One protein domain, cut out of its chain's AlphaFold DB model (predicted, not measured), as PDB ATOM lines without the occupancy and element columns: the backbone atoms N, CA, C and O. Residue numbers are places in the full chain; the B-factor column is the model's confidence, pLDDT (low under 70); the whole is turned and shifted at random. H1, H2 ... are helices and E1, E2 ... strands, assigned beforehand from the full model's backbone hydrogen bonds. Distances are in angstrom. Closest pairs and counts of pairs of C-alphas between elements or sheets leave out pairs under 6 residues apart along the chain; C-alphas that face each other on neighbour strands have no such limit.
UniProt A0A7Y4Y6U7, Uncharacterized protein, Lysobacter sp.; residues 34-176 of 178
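This is residues 34 to 176 of the 178 residues of an uncharacterized protein of Lysobacter sp. (UniProt A0A7Y4Y6U7). A strongly twisted sheet of four strands runs through the middle, with H5 crossing one face and H3 packed on H5. H2 lies far out on one side and H4 sits near the E1 edge; residues 98 to 104 stick out. The printed part has 143 residues with five named helices and four named strands, which follow each other along the chain as H1 H2 H3 H4 E1 E2 E3 E4 H5; the antiparallel sheet has the order E1 E2 E3 E4. The class is mixed, helices and strands, with under half of the residues in named elements. It is compact, with a radius of gyration of the C-alphas of 14.3 A and spans of 35 by 34 by 28 A.

H1, residues 41 to 48, begins at C-alpha 41 (-32.197, -34.216, 0.248). H2 is residues 56 to 63, H3 70 to 76 and H4 93 to 99. E1 is residues 118 to 123, E2 131 to 135, E3 144 to 149, 15.9 A long, and E4 158 to 163, 15.5 A. H5, residues 166 to 174, 12.0 A, ends at C-alpha 174 (-30.195, -48.331, 8.861).

E1 to E4 form a meander, each strand the antiparallel neighbour of the one before. N 121 and O 132 are 2.9 A apart across E1 and E2, N 133 and O 146 2.9 A across E2 and E3, N 147 and O 160 2.8 A across E3 and E4. H5 is on the sheet, at a height of 8.8 A. H3 touches H5, C-alphas of Ala 72 and Ile 173 closest at 5.0 A, at a shallow tilt of 30 degrees, opposite ways. H1 and H5 only just touch, with 3 pairs of C-alphas within 8 A, the closest those of Glu 42 and Ala 167, 6.6 A. H4 only grazes the sheet, with residues 93 to 96. H2 touches no helix and is not on the sheet. H1, H3, H4 and H5 have every O i to N i+4 pair within hydrogen-bond range, H2 2 of 4.

The C-alphas of Gly 49 and Glu 154, 42.0 A, are farthest apart. The printed part has no cut; the links H3 to H4 and H4 to E1 are long. Residues 101 to 102 and 176 are under pLDDT 70.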
ATOM      1  N   VAL A  34     -37.700 -35.578 -10.065       96.81
ATOM      2  CA  VAL A  34     -38.401 -36.488 -10.979       96.81
ATOM      3  C   VAL A  34     -39.627 -35.741 -11.463       96.81
ATOM      4  O   VAL A  34     -40.528 -35.444 -10.678       96.81
ATOM      5  N   ASP A  35     -39.630 -35.366 -12.736       93.75
ATOM      6  CA  ASP A  35     -40.580 -34.402 -13.287       93.75
ATOM      7  C   ASP A  35     -40.581 -33.091 -12.470       93.75
ATOM      8  O   ASP A  35     -39.629 -32.314 -12.532       93.75
ATOM      9  N   SER A  36     -41.634 -32.847 -11.684       94.62
ATOM     10  CA  SER A  36     -41.768 -31.684 -10.788       94.62
ATOM     11  C   SER A  36     -41.655 -32.035  -9.297       94.62
ATOM     12  O   SER A  36     -41.846 -31.170  -8.445       94.62
ATOM     13  N   LEU A  37     -41.349 -33.293  -8.976       97.38
ATOM     14  CA  LEU A  37     -41.244 -33.807  -7.613       97.38
ATOM     15  C   LEU A  37     -39.798 -33.732  -7.147       97.38
ATOM     16  O   LEU A  37     -38.902 -34.277  -7.792       97.38
ATOM     17  N   LYS A  38     -39.564 -33.059  -6.024       97.31
ATOM     18  CA  LYS A  38     -38.229 -32.915  -5.453       97.31
ATOM     19  C   LYS A  38     -37.856 -34.172  -4.678       97.31
ATOM     20  O   LYS A  38     -38.534 -34.536  -3.723       97.31
ATOM     21  N   ILE A  39     -36.754 -34.806  -5.061       97.69
ATOM     22  CA  ILE A  39     -36.224 -35.958  -4.334       97.69
ATOM     23  C   ILE A  39     -35.713 -35.501  -2.956       97.69
ATOM     24  O   ILE A  39     -35.004 -34.489  -2.887       97.69
ATOM     25  N   PRO A  40     -36.023 -36.235  -1.864       97.00
ATOM     26  CA  PRO A  40     -35.557 -35.898  -0.522       97.00
ATOM     27  C   PRO A  40     -34.047 -35.672  -0.472       97.00
ATOM     28  O   PRO A  40     -33.264 -36.464  -1.005       97.00
ATOM     29  N   VAL A  41     -33.617 -34.602   0.199       95.06
ATOM     30  CA  VAL A  41     -32.197 -34.216   0.248       95.06
ATOM     31  C   VAL A  41     -31.331 -35.298   0.897       95.06
ATOM     32  O   VAL A  41     -30.175 -35.482   0.521       95.06
ATOM     33  N   GLU A  42     -31.880 -36.048   1.849       95.38
ATOM     34  CA  GLU A  42     -31.237 -37.205   2.461       95.38
ATOM     35  C   GLU A  42     -30.984 -38.312   1.435       95.38
ATOM     36  O   GLU A  42     -29.878 -38.845   1.404       95.38
ATOM     37  N   LEU A  43     -31.950 -38.619   0.560       96.69
ATOM     38  CA  LEU A  43     -31.780 -39.619  -0.499       96.69
ATOM     39  C   LEU A  43     -30.664 -39.197  -1.459       96.69
ATOM     40  O   LEU A  43     -29.750 -39.975  -1.723       96.69
ATOM     41  N   VAL A  44     -30.663 -37.933  -1.890       96.31
ATOM     42  CA  VAL A  44     -29.574 -37.383  -2.715       96.31
ATOM     43  C   VAL A  44     -28.219 -37.543  -2.023       96.31
ATOM     44  O   VAL A  44     -27.265 -38.017  -2.632       96.31
ATOM     45  N   ARG A  45     -28.120 -37.208  -0.731       95.25
ATOM     46  CA  ARG A  45     -26.867 -37.355   0.028       95.25
ATOM     47  C   ARG A  45     -26.406 -38.805   0.128       95.25
ATOM     48  O   ARG A  45     -25.201 -39.046   0.123       95.25
ATOM     49  N   LEU A  46     -27.327 -39.761   0.242       95.81
ATOM     50  CA  LEU A  46     -26.991 -41.185   0.270       95.81
ATOM     51  C   LEU A  46     -26.467 -41.660  -1.089       95.81
ATOM     52  O   LEU A  46     -25.520 -42.446  -1.117       95.81
ATOM     53  N   ILE A  47     -27.027 -41.150  -2.190       96.12
ATOM     54  CA  ILE A  47     -26.540 -41.399  -3.556       96.12
ATOM     55  C   ILE A  47     -25.135 -40.806  -3.728       96.12
ATOM     56  O   ILE A  47     -24.200 -41.532  -4.066       96.12
ATOM     57  N   ASP A  48     -24.949 -39.522  -3.409       94.94
ATOM     58  CA  ASP A  48     -23.652 -38.835  -3.503       94.94
ATOM     59  C   ASP A  48     -22.583 -39.472  -2.595       94.94
ATOM     60  O   ASP A  48     -21.394 -39.496  -2.920       94.94
ATOM     61  N   GLY A  49     -23.007 -39.998  -1.444       94.31
ATOM     62  CA  GLY A  49     -22.162 -40.708  -0.488       94.31
ATOM     63  C   GLY A  49     -21.839 -42.154  -0.876       94.31
ATOM     64  O   GLY A  49     -21.043 -42.788  -0.182       94.31
ATOM     65  N   GLY A  50     -22.440 -42.687  -1.947       94.50
ATOM     66  CA  GLY A  50     -22.278 -44.078  -2.382       94.50
ATOM     67  C   GLY A  50     -22.882 -45.113  -1.426       94.50
ATOM     68  O   GLY A  50     -22.507 -46.284  -1.480       94.50
ATOM     69  N   VAL A  51     -23.774 -44.683  -0.529       95.19
ATOM     70  CA  VAL A  51     -24.532 -45.561   0.376       95.19
ATOM     71  C   VAL A  51     -25.764 -46.111  -0.342       95.19
ATOM     72  O   VAL A  51     -26.087 -47.288  -0.207       95.19
ATOM     73  N   TRP A  52     -26.421 -45.264  -1.136       97.19
ATOM     74  CA  TRP A  52     -27.467 -45.656  -2.073       97.19
ATOM     75  C   TRP A  52     -26.839 -46.014  -3.429       97.19
ATOM     76  O   TRP A  52     -25.873 -45.353  -3.831       97.19
ATOM     77  N   PRO A  53     -27.338 -47.027  -4.162       97.31
ATOM     78  CA  PRO A  53     -26.797 -47.362  -5.475       97.31
ATOM     79  C   PRO A  53     -26.949 -46.196  -6.462       97.31
ATOM     80  O   PRO A  53     -28.040 -45.684  -6.678       97.31
ATOM     81  N   SER A  54     -25.849 -45.783  -7.090       95.94
ATOM     82  CA  SER A  54     -25.846 -44.698  -8.083       95.94
ATOM     83  C   SER A  54     -26.109 -45.172  -9.514       95.94
ATOM     84  O   SER A  54     -26.323 -44.350 -10.398       95.94
ATOM     85  N   ASP A  55     -26.012 -46.479  -9.758       97.12
ATOM     86  CA  ASP A  55     -26.199 -47.100 -11.065       97.12
ATOM     87  C   ASP A  55     -26.673 -48.557 -10.936       97.12
ATOM     88  O   ASP A  55     -26.643 -49.160  -9.857       97.12
ATOM     89  N   GLU A  56     -27.078 -49.138 -12.064       96.38
ATOM     90  CA  GLU A  56     -27.547 -50.524 -12.166       96.38
ATOM     91  C   GLU A  56     -26.538 -51.548 -11.655       96.38
ATOM     92  O   GLU A  56     -26.901 -52.577 -11.085       96.38
ATOM     93  N   ARG A  57     -25.240 -51.300 -11.847       96.31
ATOM     94  CA  ARG A  57     -24.212 -52.234 -11.391       96.31
ATOM     95  C   ARG A  57     -24.163 -52.253  -9.866       96.31
ATOM     96  O   ARG A  57     -24.086 -53.337  -9.288       96.31
ATOM     97  N   ALA A  58     -24.192 -51.088  -9.225       96.25
ATOM     98  CA  ALA A  58     -24.251 -50.961  -7.777       96.25
ATOM     99  C   ALA A  58     -25.550 -51.560  -7.223       96.25
ATOM    100  O   ALA A  58     -25.497 -52.306  -6.245       96.25
ATOM    101  N   ALA A  59     -26.685 -51.316  -7.885       96.19
ATOM    102  CA  ALA A  59     -27.968 -51.873  -7.477       96.19
ATOM    103  C   ALA A  59     -27.954 -53.409  -7.523       96.19
ATOM    104  O   ALA A  59     -28.253 -54.066  -6.528       96.19
ATOM    105  N   ASN A  60     -27.480 -53.999  -8.623       95.00
ATOM    106  CA  ASN A  60     -27.401 -55.452  -8.792       95.00
ATOM    107  C   ASN A  60     -26.470 -56.152  -7.790       95.00
ATOM    108  O   ASN A  60     -26.675 -57.327  -7.476       95.00
ATOM    109  N   MET A  61     -25.465 -55.455  -7.246       95.12
ATOM    110  CA  MET A  61     -24.595 -56.021  -6.208       95.12
ATOM    111  C   MET A  61     -25.339 -56.331  -4.902       95.12
ATOM    112  O   MET A  61     -24.862 -57.185  -4.151       95.12
ATOM    113  N   GLN A  62     -26.505 -55.723  -4.658       94.62
ATOM    114  CA  GLN A  62     -27.354 -56.001  -3.492       94.62
ATOM    115  C   GLN A  62     -27.811 -57.465  -3.442       94.62
ATOM    116  O   GLN A  62     -27.881 -58.045  -2.362       94.62
ATOM    117  N   ASN A  63     -28.011 -58.104  -4.602       89.38
ATOM    118  CA  ASN A  63     -28.368 -59.526  -4.693       89.38
ATOM    119  C   ASN A  63     -27.263 -60.460  -4.165       89.38
ATOM    120  O   ASN A  63     -27.529 -61.598  -3.790       89.38
ATOM    121  N   ILE A  64     -26.010 -59.995  -4.157       91.94
ATOM    122  CA  ILE A  64     -24.850 -60.743  -3.647       91.94
ATOM    123  C   ILE A  64     -24.498 -60.281  -2.229       91.94
ATOM    124  O   ILE A  64     -24.024 -61.067  -1.408       91.94
ATOM    125  N   ARG A  65     -24.669 -58.987  -1.954       92.38
ATOM    126  CA  ARG A  65     -24.322 -58.328  -0.694       92.38
ATOM    127  C   ARG A  65     -25.465 -57.396  -0.287       92.38
ATOM    128  O   ARG A  65     -25.405 -56.214  -0.627       92.38
ATOM    129  N   PRO A  66     -26.482 -57.915   0.420       92.56
ATOM    130  CA  PRO A  66     -27.586 -57.097   0.906       92.56
ATOM    131  C   PRO A  66     -27.074 -55.915   1.734       92.56
ATOM    132  O   PRO A  66     -26.147 -56.073   2.531       92.56
ATOM    133  N   LEU A  67     -27.667 -54.736   1.536       92.56
ATOM    134  CA  LEU A  67     -27.276 -53.516   2.257       92.56
ATOM    135  C   LEU A  67     -27.801 -53.487   3.695       92.56
ATOM    136  O   LEU A  67     -27.216 -52.825   4.548       92.56
ATOM    137  N   PHE A  68     -28.887 -54.211   3.959       93.38
ATOM    138  CA  PHE A  68     -29.604 -54.166   5.225       93.38
ATOM    139  C   PHE A  68     -29.658 -55.546   5.867       93.38
ATOM    140  O   PHE A  68     -29.789 -56.565   5.187       93.38
ATOM    141  N   ALA A  69     -29.573 -55.572   7.196       92.38
ATOM    142  CA  ALA A  69     -29.800 -56.784   7.965       92.38
ATOM    143  C   ALA A  69     -31.280 -57.184   7.896       92.38
ATOM    144  O   ALA A  69     -32.162 -56.329   7.984       92.38
ATOM    145  N   GLU A  70     -31.556 -58.487   7.835       92.44
ATOM    146  CA  GLU A  70     -32.924 -59.021   7.779       92.44
ATOM    147  C   GLU A  70     -33.804 -58.490   8.923       92.44
ATOM    148  O   GLU A  70     -34.952 -58.127   8.702       92.44
ATOM    149  N   ALA A  71     -33.260 -58.344  10.137       91.94
ATOM    150  CA  ALA A  71     -34.000 -57.792  11.274       91.94
ATOM    151  C   ALA A  71     -34.539 -56.371  11.013       91.94
ATOM    152  O   ALA A  71     -35.646 -56.048  11.437       91.94
ATOM    153  N   ALA A  72     -33.787 -55.533  10.292       91.88
ATOM    154  CA  ALA A  72     -34.239 -54.198   9.911       91.88
ATOM    155  C   ALA A  72     -35.361 -54.266   8.863       91.88
ATOM    156  O   ALA A  72     -36.347 -53.541   8.967       91.88
ATOM    157  N   VAL A  73     -35.252 -55.195   7.904       93.56
ATOM    158  CA  VAL A  73     -36.304 -55.462   6.911       93.56
ATOM    159  C   VAL A  73     -37.587 -55.925   7.599       93.56
ATOM    160  O   VAL A  73     -38.659 -55.414   7.298       93.56
ATOM    161  N   LYS A  74     -37.492 -56.810   8.597       92.56
ATOM    162  CA  LYS A  74     -38.650 -57.314   9.352       92.56
ATOM    163  C   LYS A  74     -39.361 -56.244  10.181       92.56
ATOM    164  O   LYS A  74     -40.567 -56.356  10.384       92.56
ATOM    165  N   ASN A  75     -38.656 -55.200  10.622       90.12
ATOM    166  CA  ASN A  75     -39.292 -54.039  11.259       90.12
ATOM    167  C   ASN A  75     -40.147 -53.236  10.267       90.12
ATOM    168  O   ASN A  75     -41.101 -52.576  10.672       90.12
ATOM    169  N   LEU A  76     -39.799 -53.296   8.982       91.00
ATOM    170  CA  LEU A  76     -40.466 -52.591   7.895       91.00
ATOM    171  C   LEU A  76     -41.643 -53.394   7.314       91.00
ATOM    172  O   LEU A  76     -42.745 -52.876   7.133       91.00
ATOM    173  N   ALA A  77     -41.380 -54.663   7.011       93.06
ATOM    174  CA  ALA A  77     -42.288 -55.616   6.392       93.06
ATOM    175  C   ALA A  77     -41.976 -57.022   6.948       93.06
ATOM    176  O   ALA A  77     -41.037 -57.680   6.488       93.06
ATOM    177  N   PRO A  78     -42.712 -57.490   7.974       92.25
ATOM    178  CA  PRO A  78     -42.457 -58.771   8.642       92.25
ATOM    179  C   PRO A  78     -42.448 -60.000   7.717       92.25
ATOM    180  O   PRO A  78     -41.858 -61.033   8.041       92.25
ATOM    181  N   GLU A  79     -43.103 -59.914   6.569       92.12
ATOM    182  CA  GLU A  79     -43.197 -60.958   5.553       92.12
ATOM    183  C   GLU A  79     -41.991 -60.999   4.598       92.12
ATOM    184  O   GLU A  79     -41.722 -62.045   4.017       92.12
ATOM    185  N   GLU A  80     -41.199 -59.928   4.522       93.81
ATOM    186  CA  GLU A  80     -40.120 -59.764   3.538       93.81
ATOM    187  C   GLU A  80     -38.736 -60.048   4.142       93.81
ATOM    188  O   GLU A  80     -38.551 -59.966   5.358       93.81
ATOM    189  N   PHE A  81     -37.749 -60.408   3.318       92.19
ATOM    190  CA  PHE A  81     -36.426 -60.865   3.791       92.19
ATOM    191  C   PHE A  81     -35.254 -59.996   3.327       92.19
ATOM    192  O   PHE A  81     -34.163 -60.081   3.889       92.19
ATOM    193  N   GLY A  82     -35.464 -59.157   2.317       93.69
ATOM    194  CA  GLY A  82     -34.451 -58.267   1.768       93.69
ATOM    195  C   GLY A  82     -35.069 -56.957   1.311       93.69
ATOM    196  O   GLY A  82     -36.281 -56.846   1.203       93.69
ATOM    197  N   ILE A  83     -34.226 -55.966   1.056       95.00
ATOM    198  CA  ILE A  83     -34.600 -54.738   0.355       95.00
ATOM    199  C   ILE A  83     -33.624 -54.595  -0.804       95.00
ATOM    200  O   ILE A  83     -32.416 -54.777  -0.621       95.00
ATOM    201  N   PHE A  84     -34.146 -54.257  -1.973       96.44
ATOM    202  CA  PHE A  84     -33.370 -53.908  -3.147       96.44
ATOM    203  C   PHE A  84     -33.704 -52.469  -3.532       96.44
ATOM    204  O   PHE A  84     -34.838 -52.130  -3.853       96.44
ATOM    205  N   LEU A  85     -32.707 -51.595  -3.452       97.38
ATOM    206  CA  LEU A  85     -32.857 -50.178  -3.766       97.38
ATOM    207  C   LEU A  85     -32.612 -49.921  -5.251       97.38
ATOM    208  O   LEU A  85     -31.631 -50.423  -5.808       97.38
ATOM    209  N   TYR A  86     -33.459 -49.105  -5.874       97.62
ATOM    210  CA  TYR A  86     -33.297 -48.706  -7.270       97.62
ATOM    211  C   TYR A  86     -32.276 -47.572  -7.401       97.62
ATOM    212  O   TYR A  86     -32.231 -46.686  -6.542       97.62
ATOM    213  N   PRO A  87     -31.442 -47.568  -8.451       97.75
ATOM    214  CA  PRO A  87     -30.576 -46.440  -8.744       97.75
ATOM    215  C   PRO A  87     -31.340 -45.335  -9.495       97.75
ATOM    216  O   PRO A  87     -32.361 -45.609 -10.126       97.75
ATOM    217  N   PRO A  88     -30.847 -44.084  -9.493       97.12
ATOM    218  CA  PRO A  88     -31.328 -43.075 -10.431       97.12
ATOM    219  C   PRO A  88     -30.952 -43.436 -11.893       97.12
ATOM    220  O   PRO A  88     -29.954 -44.128 -12.112       97.12
ATOM    221  N   PRO A  89     -31.664 -42.907 -12.912       97.00
ATOM    222  CA  PRO A  89     -32.788 -41.977 -12.809       97.00
ATOM    223  C   PRO A  89     -34.061 -42.660 -12.295       97.00
ATOM    224  O   PRO A  89     -34.454 -43.716 -12.776       97.00
ATOM    225  N   PHE A  90     -34.711 -42.024 -11.321       97.38
ATOM    226  CA  PHE A  90     -36.024 -42.452 -10.850       97.38
ATOM    227  C   PHE A  90     -37.118 -41.954 -11.796       97.38
ATOM    228  O   PHE A  90     -36.955 -40.938 -12.479       97.38
ATOM    229  N   HIS A  91     -38.258 -42.632 -11.771       96.94
ATOM    230  CA  HIS A  91     -39.423 -42.307 -12.580       96.94
ATOM    231  C   HIS A  91     -40.695 -42.365 -11.732       96.94
ATOM    232  O   HIS A  91     -40.712 -42.970 -10.664       96.94
ATOM    233  N   THR A  92     -41.760 -41.703 -12.178       97.31
ATOM    234  CA  THR A  92     -43.073 -41.848 -11.541       97.31
ATOM    235  C   THR A  92     -43.709 -43.186 -11.919       97.31
ATOM    236  O   THR A  92     -43.420 -43.739 -12.981       97.31
ATOM    237  N   VAL A  93     -44.645 -43.676 -11.103       95.38
ATOM    238  CA  VAL A  93     -45.479 -44.834 -11.474       95.38
ATOM    239  C   VAL A  93     -46.217 -44.560 -12.789       95.38
ATOM    240  O   VAL A  93     -46.357 -45.459 -13.608       95.38
ATOM    241  N   GLN A  94     -46.636 -43.313 -13.048       95.44
ATOM    242  CA  GLN A  94     -47.232 -42.956 -14.342       95.44
ATOM    243  C   GLN A  94     -46.275 -43.227 -15.509       95.44
ATOM    244  O   GLN A  94     -46.680 -43.827 -16.500       95.44
ATOM    245  N   HIS A  95     -45.006 -42.835 -15.382       94.56
ATOM    246  CA  HIS A  95     -44.007 -43.124 -16.406       94.56
ATOM    247  C   HIS A  95     -43.820 -44.636 -16.604       94.56
ATOM    248  O   HIS A  95     -43.670 -45.087 -17.737       94.56
ATOM    249  N   GLU A  96     -43.851 -45.441 -15.540       91.31
ATOM    250  CA  GLU A  96     -43.823 -46.903 -15.673       91.31
ATOM    251  C   GLU A  96     -45.048 -47.432 -16.425       91.31
ATOM    252  O   GLU A  96     -44.876 -48.243 -17.330       91.31
ATOM    253  N   LEU A  97     -46.257 -46.952 -16.120       91.19
ATOM    254  CA  LEU A  97     -47.490 -47.350 -16.816       91.19
ATOM    255  C   LEU A  97     -47.465 -46.982 -18.305       91.19
ATOM    256  O   LEU A  97     -47.900 -47.773 -19.138       91.19
ATOM    257  N   ASP A  98     -46.915 -45.818 -18.646       92.19
ATOM    258  CA  ASP A  98     -46.831 -45.349 -20.031       92.19
ATOM    259  C   ASP A  98     -45.828 -46.166 -20.870       92.19
ATOM    260  O   ASP A  98     -45.955 -46.238 -22.095       92.19
ATOM    261  N   ASN A  99     -44.831 -46.785 -20.224       88.56
ATOM    262  CA  ASN A  99     -43.739 -47.503 -20.889       88.56
ATOM    263  C   ASN A  99     -43.773 -49.032 -20.697       88.56
ATOM    264  O   ASN A  99     -43.056 -49.749 -21.399       88.56
ATOM    265  N   SER A 100     -44.584 -49.545 -19.773       81.06
ATOM    266  CA  SER A 100     -44.679 -50.976 -19.459       81.06
ATOM    267  C   SER A 100     -45.860 -51.627 -20.166       81.06
ATOM    268  O   SER A 100     -46.927 -51.043 -20.317       81.06
ATOM    269  N   CYS A 101     -45.701 -52.886 -20.573       59.19
ATOM    270  CA  CYS A 101     -46.714 -53.619 -21.336       59.19
ATOM    271  C   CYS A 101     -47.552 -54.620 -20.518       59.19
ATOM    272  O   CYS A 101     -48.177 -55.491 -21.124       59.19
ATOM    273  N   GLY A 102     -47.583 -54.551 -19.179       68.50
ATOM    274  CA  GLY A 102     -48.172 -55.662 -18.414       68.50
ATOM    275  C   GLY A 102     -48.588 -55.457 -16.960       68.50
ATOM    276  O   GLY A 102     -48.980 -56.445 -16.349       68.50
ATOM    277  N   LEU A 103     -48.530 -54.247 -16.401       72.94
ATOM    278  CA  LEU A 103     -49.039 -54.005 -15.046       72.94
ATOM    279  C   LEU A 103     -50.512 -53.608 -15.116       72.94
ATOM    280  O   LEU A 103     -50.855 -52.661 -15.822       72.94
ATOM    281  N   THR A 104     -51.378 -54.340 -14.414       83.62
ATOM    282  CA  THR A 104     -52.807 -54.003 -14.334       83.62
ATOM    283  C   THR A 104     -53.105 -53.093 -13.148       83.62
ATOM    284  O   THR A 104     -52.388 -53.083 -12.141       83.62
ATOM    285  N   ASP A 105     -54.216 -52.365 -13.246       87.00
ATOM    286  CA  ASP A 105     -54.721 -51.482 -12.195       87.00
ATOM    287  C   ASP A 105     -54.854 -52.200 -10.842       87.00
ATOM    288  O   ASP A 105     -54.558 -51.622  -9.793       87.00
ATOM    289  N   GLU A 106     -55.268 -53.472 -10.852       87.25
ATOM    290  CA  GLU A 106     -55.429 -54.292  -9.650       87.25
ATOM    291  C   GLU A 106     -54.093 -54.717  -9.043       87.25
ATOM    292  O   GLU A 106     -53.965 -54.742  -7.818       87.25
ATOM    293  N   GLN A 107     -53.097 -55.042  -9.874       87.19
ATOM    294  CA  GLN A 107     -51.774 -55.453  -9.397       87.19
ATOM    295  C   GLN A 107     -51.088 -54.311  -8.648       87.19
ATOM    296  O   GLN A 107     -50.537 -54.529  -7.571       87.19
ATOM    297  N   TYR A 108     -51.186 -53.089  -9.171       89.94
ATOM    298  CA  TYR A 108     -50.592 -51.903  -8.553       89.94
ATOM    299  C   TYR A 108     -51.527 -51.162  -7.594       89.94
ATOM    300  O   TYR A 108     -51.131 -50.139  -7.037       89.94
ATOM    301  N   ALA A 109     -52.756 -51.647  -7.397       94.38
ATOM    302  CA  ALA A 109     -53.774 -50.988  -6.582       94.38
ATOM    303  C   ALA A 109     -53.898 -49.484  -6.904       94.38
ATOM    304  O   ALA A 109     -53.878 -48.644  -6.002       94.38
ATOM    305  N   LEU A 110     -53.997 -49.130  -8.195       94.06
ATOM    306  CA  LEU A 110     -53.862 -47.739  -8.665       94.06
ATOM    307  C   LEU A 110     -54.878 -46.770  -8.044       94.06
ATOM    308  O   LEU A 110     -54.611 -45.576  -7.962       94.06
ATOM    309  N   ALA A 111     -56.014 -47.270  -7.554       94.81
ATOM    310  CA  ALA A 111     -56.999 -46.472  -6.829       94.81
ATOM    311  C   ALA A 111     -56.491 -45.927  -5.473       94.81
ATOM    312  O   ALA A 111     -57.077 -44.985  -4.940       94.81
ATOM    313  N   GLU A 112     -55.429 -46.501  -4.901       96.75
ATOM    314  CA  GLU A 112     -54.880 -46.111  -3.596       96.75
ATOM    315  C   GLU A 112     -53.687 -45.154  -3.680       96.75
ATOM    316  O   GLU A 112     -53.206 -44.699  -2.640       96.75
ATOM    317  N   ILE A 113     -53.229 -44.810  -4.884       97.00
ATOM    318  CA  ILE A 113     -52.116 -43.885  -5.124       97.00
ATOM    319  C   ILE A 113     -52.472 -42.862  -6.202       97.00
ATOM    320  O   ILE A 113     -53.476 -42.975  -6.895       97.00
ATOM    321  N   ALA A 114     -51.643 -41.829  -6.336       97.19
ATOM    322  CA  ALA A 114     -51.662 -40.949  -7.498       97.19
ATOM    323  C   ALA A 114     -50.406 -41.259  -8.329       97.19
ATOM    324  O   ALA A 114     -49.311 -40.904  -7.882       97.19
ATOM    325  N   PRO A 115     -50.514 -41.918  -9.501       96.50
ATOM    326  CA  PRO A 115     -49.346 -42.408 -10.240       96.50
ATOM    327  C   PRO A 115     -48.323 -41.328 -10.609       96.50
ATOM    328  O   PRO A 115     -47.125 -41.585 -10.600       96.50
ATOM    329  N   THR A 116     -48.776 -40.101 -10.871       97.50
ATOM    330  CA  THR A 116     -47.924 -38.933 -11.164       97.50
ATOM    331  C   THR A 116     -47.257 -38.318  -9.933       97.50
ATOM    332  O   THR A 116     -46.410 -37.446 -10.078       97.50
ATOM    333  N   LEU A 117     -47.642 -38.744  -8.725       98.31
ATOM    334  CA  LEU A 117     -47.122 -38.284  -7.429       98.31
ATOM    335  C   LEU A 117     -46.488 -39.430  -6.626       98.31
ATOM    336  O   LEU A 117     -46.288 -39.298  -5.420       98.31
ATOM    337  N   THR A 118     -46.217 -40.564  -7.274       98.25
ATOM    338  CA  THR A 118     -45.648 -41.757  -6.641       98.25
ATOM    339  C   THR A 118     -44.374 -42.132  -7.378       98.25
ATOM    340  O   THR A 118     -44.413 -42.317  -8.592       98.25
ATOM    341  N   VAL A 119     -43.251 -42.222  -6.666       98.25
ATOM    342  CA  VAL A 119     -41.928 -42.498  -7.251       98.25
ATOM    343  C   VAL A 119     -41.366 -43.771  -6.624       98.25
ATOM    344  O   VAL A 119     -40.990 -43.728  -5.449       98.25
ATOM    345  N   PRO A 120     -41.311 -44.897  -7.352       97.38
ATOM    346  CA  PRO A 120     -40.650 -46.106  -6.882       97.38
ATOM    347  C   PRO A 120     -39.161 -45.856  -6.637       97.38
ATOM    348  O   PRO A 120     -38.473 -45.219  -7.434       97.38
ATOM    349  N   ILE A 121     -38.671 -46.350  -5.504       98.00
ATOM    350  CA  ILE A 121     -37.272 -46.207  -5.073       98.00
ATOM    351  C   ILE A 121     -36.639 -47.551  -4.693       98.00
ATOM    352  O   ILE A 121     -35.457 -47.614  -4.366       98.00
ATOM    353  N   GLY A 122     -37.401 -48.638  -4.739       96.88
ATOM    354  CA  GLY A 122     -36.910 -49.983  -4.486       96.88
ATOM    355  C   GLY A 122     -38.043 -50.992  -4.409       96.88
ATOM    356  O   GLY A 122     -39.205 -50.657  -4.623       96.88
ATOM    357  N   ASP A 123     -37.693 -52.212  -4.041       96.06
ATOM    358  CA  ASP A 123     -38.601 -53.309  -3.723       96.06
ATOM    359  C   ASP A 123     -37.963 -54.217  -2.652       96.06
ATOM    360  O   ASP A 123     -36.972 -53.847  -2.008       96.06
ATOM    361  N   PHE A 124     -38.536 -55.400  -2.426       94.06
ATOM    362  CA  PHE A 124     -38.020 -56.384  -1.468       94.06
ATOM    363  C   PHE A 124     -37.184 -57.509  -2.115       94.06
ATOM    364  O   PHE A 124     -36.926 -58.549  -1.504       94.06
ATOM    365  N   GLY A 125     -36.678 -57.275  -3.329       88.62
ATOM    366  CA  GLY A 125     -35.753 -58.139  -4.053       88.62
ATOM    367  C   GLY A 125     -36.420 -59.242  -4.877       88.62
ATOM    368  O   GLY A 125     -37.636 -59.319  -5.033       88.62
ATOM    369  N   LEU A 126     -35.587 -60.128  -5.433       81.44
ATOM    370  CA  LEU A 126     -36.029 -61.185  -6.347       81.44
ATOM    371  C   LEU A 126     -37.123 -62.070  -5.733       81.44
ATOM    372  O   LEU A 126     -36.914 -62.718  -4.707       81.44
ATOM    373  N   GLY A 127     -38.253 -62.160  -6.435       77.69
ATOM    374  CA  GLY A 127     -39.411 -62.953  -6.022       77.69
ATOM    375  C   GLY A 127     -40.408 -62.198  -5.143       77.69
ATOM    376  O   GLY A 127     -41.443 -62.774  -4.817       77.69
ATOM    377  N   SER A 128     -40.123 -60.940  -4.793       79.69
ATOM    378  CA  SER A 128     -41.085 -60.027  -4.189       79.69
ATOM    379  C   SER A 128     -41.467 -58.956  -5.208       79.69
ATOM    380  O   SER A 128     -40.677 -58.070  -5.517       79.69
ATOM    381  N   ASP A 129     -42.698 -59.012  -5.719       80.06
ATOM    382  CA  ASP A 129     -43.243 -57.984  -6.621       80.06
ATOM    383  C   ASP A 129     -43.688 -56.720  -5.844       80.06
ATOM    384  O   ASP A 129     -44.486 -55.903  -6.310       80.06
ATOM    385  N   THR A 130     -43.205 -56.561  -4.610       90.06
ATOM    386  CA  THR A 130     -43.636 -55.539  -3.664       90.06
ATOM    387  C   THR A 130     -42.784 -54.271  -3.779       90.06
ATOM    388  O   THR A 130     -41.706 -54.175  -3.196       90.06
ATOM    389  N   ALA A 131     -43.294 -53.254  -4.475       95.00
ATOM    390  CA  ALA A 131     -42.615 -51.964  -4.604       95.00
ATOM    391  C   ALA A 131     -42.561 -51.169  -3.282       95.00
ATOM    392  O   ALA A 131     -43.496 -51.197  -2.479       95.00
ATOM    393  N   ILE A 132     -41.494 -50.389  -3.110       97.75
ATOM    394  CA  ILE A 132     -41.308 -49.329  -2.112       97.75
ATOM    395  C   ILE A 132     -41.235 -47.998  -2.869       97.75
ATOM    396  O   ILE A 132     -40.449 -47.848  -3.805       97.75
ATOM    397  N   ALA A 133     -42.035 -47.013  -2.465       98.38
ATOM    398  CA  ALA A 133     -42.159 -45.749  -3.182       98.38
ATOM    399  C   ALA A 133     -42.248 -44.536  -2.250       98.38
ATOM    400  O   ALA A 133     -42.695 -44.630  -1.106       98.38
ATOM    401  N   LEU A 134     -41.855 -43.379  -2.777       98.69
ATOM    402  CA  LEU A 134     -42.152 -42.067  -2.211       98.69
ATOM    403  C   LEU A 134     -43.567 -41.645  -2.626       98.69
ATOM    404  O   LEU A 134     -43.896 -41.701  -3.811       98.69
ATOM    405  N   ASP A 135     -44.374 -41.189  -1.669       98.62
ATOM    406  CA  ASP A 135     -45.740 -40.695  -1.865       98.62
ATOM    407  C   ASP A 135     -45.828 -39.197  -1.561       98.62
ATOM    408  O   ASP A 135     -45.775 -38.762  -0.407       98.62
ATOM    409  N   TYR A 136     -46.002 -38.404  -2.617       98.56
ATOM    410  CA  TYR A 136     -46.012 -36.945  -2.550       98.56
ATOM    411  C   TYR A 136     -47.409 -36.345  -2.354       98.56
ATOM    412  O   TYR A 136     -47.549 -35.121  -2.315       98.56
ATOM    413  N   ARG A 137     -48.468 -37.159  -2.212       97.50
ATOM    414  CA  ARG A 137     -49.851 -36.648  -2.103       97.50
ATOM    415  C   ARG A 137     -50.065 -35.692  -0.929       97.50
ATOM    416  O   ARG A 137     -50.903 -34.801  -1.027       97.50
ATOM    417  N   ASN A 138     -49.313 -35.872   0.157       93.62
ATOM    418  CA  ASN A 138     -49.454 -35.087   1.386       93.62
ATOM    419  C   ASN A 138     -48.277 -34.130   1.657       93.62
ATOM    420  O   ASN A 138     -48.332 -33.376   2.625       93.62
ATOM    421  N   GLY A 139     -47.228 -34.130   0.825       91.62
ATOM    422  CA  GLY A 139     -46.038 -33.308   1.046       91.62
ATOM    423  C   GLY A 139     -45.047 -33.372  -0.113       91.62
ATOM    424  O   GLY A 139     -44.608 -34.452  -0.493       91.62
ATOM    425  N   GLN A 140     -44.684 -32.210  -0.669       90.75
ATOM    426  CA  GLN A 140     -43.717 -32.122  -1.774       90.75
ATOM    427  C   GLN A 140     -42.254 -32.180  -1.320       90.75
ATOM    428  O   GLN A 140     -41.418 -32.707  -2.041       90.75
ATOM    429  N   GLU A 141     -41.948 -31.634  -0.141       90.69
ATOM    430  CA  GLU A 141     -40.572 -31.558   0.379       90.69
ATOM    431  C   GLU A 141     -40.225 -32.721   1.319       90.69
ATOM    432  O   GLU A 141     -39.049 -33.012   1.517       90.69
ATOM    433  N   ASP A 142     -41.237 -33.374   1.894       92.56
ATOM    434  CA  ASP A 142     -41.078 -34.490   2.829       92.56
ATOM    435  C   ASP A 142     -42.133 -35.573   2.535       92.56
ATOM    436  O   ASP A 142     -43.163 -35.648   3.212       92.56
ATOM    437  N   PRO A 143     -41.965 -36.335   1.438       97.88
ATOM    438  CA  PRO A 143     -42.902 -37.381   1.056       97.88
ATOM    439  C   PRO A 143     -42.864 -38.545   2.048       97.88
ATOM    440  O   PRO A 143     -41.804 -38.943   2.546       97.88
ATOM    441  N   ALA A 144     -44.028 -39.155   2.260       98.38
ATOM    442  CA  ALA A 144     -44.111 -40.408   2.994       98.38
ATOM    443  C   ALA A 144     -43.458 -41.539   2.188       98.38
ATOM    444  O   ALA A 144     -43.392 -41.489   0.960       98.38
ATOM    445  N   VAL A 145     -43.025 -42.594   2.877       98.31
ATOM    446  CA  VAL A 145     -42.605 -43.837   2.226       98.31
ATOM    447  C   VAL A 145     -43.725 -44.852   2.364       98.31
ATOM    448  O   VAL A 145     -44.184 -45.145   3.472       98.31
ATOM    449  N   ILE A 146     -44.170 -45.381   1.233       98.19
ATOM    450  CA  ILE A 146     -45.208 -46.402   1.136       98.19
ATOM    451  C   ILE A 146     -44.623 -47.679   0.535       98.19
ATOM    452  O   ILE A 146     -43.623 -47.645  -0.180       98.19
ATOM    453  N   ARG A 147     -45.264 -48.812   0.805       97.31
ATOM    454  CA  ARG A 147     -45.003 -50.077   0.117       97.31
ATOM    455  C   ARG A 147     -46.289 -50.660  -0.433       97.31
ATOM    456  O   ARG A 147     -47.348 -50.474   0.169       97.31
ATOM    457  N   LEU A 148     -46.190 -51.389  -1.532       95.88
ATOM    458  CA  LEU A 148     -47.270 -52.243  -1.998       95.88
ATOM    459  C   LEU A 148     -47.427 -53.425  -1.019       95.88
ATOM    460  O   LEU A 148     -46.514 -53.777  -0.278       95.88
ATOM    461  N   VAL A 149     -48.604 -54.021  -0.943       94.50
ATOM    462  CA  VAL A 149     -48.849 -55.256  -0.198       94.50
ATOM    463  C   VAL A 149     -49.624 -56.169  -1.123       94.50
ATOM    464  O   VAL A 149     -50.789 -55.894  -1.434       94.50
ATOM    465  N   TRP A 150     -48.977 -57.247  -1.556       89.69
ATOM    466  CA  TRP A 150     -49.601 -58.261  -2.393       89.69
ATOM    467  C   TRP A 150     -50.479 -59.175  -1.543       89.69
ATOM    468  O   TRP A 150     -49.985 -59.887  -0.676       89.69
ATOM    469  N   ASN A 151     -51.792 -59.148  -1.779       86.06
ATOM    470  CA  ASN A 151     -52.754 -59.991  -1.057       86.06
ATOM    471  C   ASN A 151     -53.565 -60.912  -1.981       86.06
ATOM    472  O   ASN A 151     -54.471 -61.611  -1.517       86.06
ATOM    473  N   LEU A 152     -53.283 -60.912  -3.286       75.06
ATOM    474  CA  LEU A 152     -53.990 -61.762  -4.239       75.06
ATOM    475  C   LEU A 152     -53.653 -63.252  -4.028       75.06
ATOM    476  O   LEU A 152     -52.510 -63.589  -3.726       75.06
ATOM    477  N   PRO A 153     -54.625 -64.163  -4.231       79.94
ATOM    478  CA  PRO A 153     -55.999 -63.910  -4.680       79.94
ATOM    479  C   PRO A 153     -56.994 -63.596  -3.544       79.94
ATOM    480  O   PRO A 153     -58.179 -63.416  -3.815       79.94
ATOM    481  N   GLU A 154     -56.562 -63.570  -2.280       80.75
ATOM    482  CA  GLU A 154     -57.467 -63.510  -1.121       80.75
ATOM    483  C   GLU A 154     -58.108 -62.132  -0.916       80.75
ATOM    484  O   GLU A 154     -59.272 -62.040  -0.515       80.75
ATOM    485  N   LYS A 155     -57.351 -61.057  -1.160       86.44
ATOM    486  CA  LYS A 155     -57.803 -59.663  -1.041       86.44
ATOM    487  C   LYS A 155     -57.153 -58.799  -2.127       86.44
ATOM    488  O   LYS A 155     -56.107 -59.179  -2.650       86.44
ATOM    489  N   PRO A 156     -57.729 -57.626  -2.446       89.94
ATOM    490  CA  PRO A 156     -57.065 -56.658  -3.309       89.94
ATOM    491  C   PRO A 156     -55.683 -56.274  -2.768       89.94
ATOM    492  O   PRO A 156     -55.478 -56.202  -1.547       89.94
ATOM    493  N   ASN A 157     -54.747 -56.009  -3.678       93.88
ATOM    494  CA  ASN A 157     -53.491 -55.366  -3.319       93.88
ATOM    495  C   ASN A 157     -53.786 -53.976  -2.739       93.88
ATOM    496  O   ASN A 157     -54.812 -53.368  -3.046       93.88
ATOM    497  N   ARG A 158     -52.900 -53.496  -1.870       95.44
ATOM    498  CA  ARG A 158     -53.042 -52.189  -1.217       95.44
ATOM    499  C   ARG A 158     -51.690 -51.565  -0.955       95.44
ATOM    500  O   ARG A 158     -50.720 -52.286  -0.743       95.44
ATOM    501  N   TRP A 159     -51.642 -50.250  -0.892       97.00
ATOM    502  CA  TRP A 159     -50.482 -49.514  -0.429       97.00
ATOM    503  C   TRP A 159     -50.562 -49.301   1.081       97.00
ATOM    504  O   TRP A 159     -51.613 -49.039   1.667       97.00
ATOM    505  N   GLN A 160     -49.424 -49.436   1.746       96.88
ATOM    506  CA  GLN A 160     -49.288 -49.213   3.175       96.88
ATOM    507  C   GLN A 160     -48.196 -48.181   3.421       96.88
ATOM    508  O   GLN A 160     -47.073 -48.346   2.957       96.88
ATOM    509  N   THR A 161     -48.504 -47.147   4.204       97.31
ATOM    510  CA  THR A 161     -47.477 -46.244   4.726       97.31
ATOM    511  C   THR A 161     -46.555 -46.997   5.668       97.31
ATOM    512  O   THR A 161     -46.992 -47.622   6.633       97.31
ATOM    513  N   VAL A 162     -45.273 -46.917   5.351       95.75
ATOM    514  CA  VAL A 162     -44.174 -47.527   6.085       95.75
ATOM    515  C   VAL A 162     -43.534 -46.508   7.021       95.75
ATOM    516  O   VAL A 162     -43.162 -46.838   8.140       95.75
ATOM    517  N   SER A 163     -43.433 -45.261   6.566       96.75
ATOM    518  CA  SER A 163     -42.856 -44.152   7.315       96.75
ATOM    519  C   SER A 163     -43.488 -42.833   6.860       96.75
ATOM    520  O   SER A 163     -43.788 -42.697   5.670       96.75
ATOM    521  N   PRO A 164     -43.682 -41.846   7.751       96.81
ATOM    522  CA  PRO A 164     -44.213 -40.538   7.373       96.81
ATOM    523  C   PRO A 164     -43.213 -39.675   6.585       96.81
ATOM    524  O   PRO A 164     -43.646 -38.716   5.959       96.81
ATOM    525  N   SER A 165     -41.917 -40.012   6.600       97.31
ATOM    526  CA  SER A 165     -40.851 -39.305   5.871       97.31
ATOM    527  C   SER A 165     -39.787 -40.266   5.336       97.31
ATOM    528  O   SER A 165     -39.599 -41.371   5.869       97.31
ATOM    529  N   PHE A 166     -39.019 -39.836   4.332       97.31
ATOM    530  CA  PHE A 166     -37.845 -40.593   3.883       97.31
ATOM    531  C   PHE A 166     -36.764 -40.690   4.973       97.31
ATOM    532  O   PHE A 166     -36.146 -41.741   5.143       97.31
ATOM    533  N   ALA A 167     -36.547 -39.623   5.747       96.12
ATOM    534  CA  ALA A 167     -35.543 -39.615   6.808       96.12
ATOM    535  C   ALA A 167     -35.845 -40.657   7.901       96.12
ATOM    536  O   ALA A 167     -34.949 -41.380   8.341       96.12
ATOM    537  N   GLU A 168     -37.107 -40.778   8.322       95.75
ATOM    538  CA  GLU A 168     -37.521 -41.797   9.292       95.75
ATOM    539  C   GLU A 168     -37.451 -43.213   8.705       95.75
ATOM    540  O   GLU A 168     -36.962 -44.121   9.376       95.75
ATOM    541  N   PHE A 169     -37.808 -43.388   7.428       96.12
ATOM    542  CA  PHE A 169     -37.639 -44.660   6.722       96.12
ATOM    543  C   PHE A 169     -36.177 -45.109   6.736       96.12
ATOM    544  O   PHE A 169     -35.878 -46.239   7.124       96.12
ATOM    545  N   TRP A 170     -35.261 -44.205   6.378       95.94
ATOM    546  CA  TRP A 170     -33.833 -44.492   6.389       95.94
ATOM    547  C   TRP A 170     -33.346 -44.871   7.788       95.94
ATOM    548  O   TRP A 170     -32.606 -45.841   7.945       95.94
ATOM    549  N   ASN A 171     -33.800 -44.159   8.823       94.06
ATOM    550  CA  ASN A 171     -33.463 -44.491  10.204       94.06
ATOM    551  C   ASN A 171     -33.919 -45.906  10.579       94.06
ATOM    552  O   ASN A 171     -33.136 -46.626  11.194       94.06
ATOM    553  N   ILE A 172     -35.126 -46.331  10.192       91.75
ATOM    554  CA  ILE A 172     -35.646 -47.682  10.473       91.75
ATOM    555  C   ILE A 172     -34.748 -48.755   9.848       91.75
ATOM    556  O   ILE A 172     -34.326 -49.683  10.539       91.75
ATOM    557  N   ILE A 173     -34.415 -48.623   8.562       90.94
ATOM    558  CA  ILE A 173     -33.666 -49.671   7.849       90.94
ATOM    559  C   ILE A 173     -32.163 -49.647   8.154       90.94
ATOM    560  O   ILE A 173     -31.506 -50.686   8.103       90.94
ATOM    561  N   ASN A 174     -31.614 -48.491   8.538       88.56
ATOM    562  CA  ASN A 174     -30.195 -48.331   8.861       88.56
ATOM    563  C   ASN A 174     -29.868 -48.618  10.340       88.56
ATOM    564  O   ASN A 174     -28.723 -48.916  10.673       88.56
ATOM    565  N   SER A 175     -30.845 -48.559  11.251       78.25
ATOM    566  CA  SER A 175     -30.609 -48.780  12.692       78.25
ATOM    567  C   SER A 175     -30.409 -50.249  13.092       78.25
ATOM    568  O   SER A 175     -30.029 -50.520  14.228       78.25
ATOM    569  N   GLY A 176     -30.580 -51.198  12.164       59.81
ATOM    570  CA  GLY A 176     -30.252 -52.615  12.371       59.81
ATOM    571  C   GLY A 176     -28.815 -53.013  12.011       59.81
ATOM    572  O   GLY A 176     -28.503 -54.202  12.048       59.81
TER     573      GLY A 176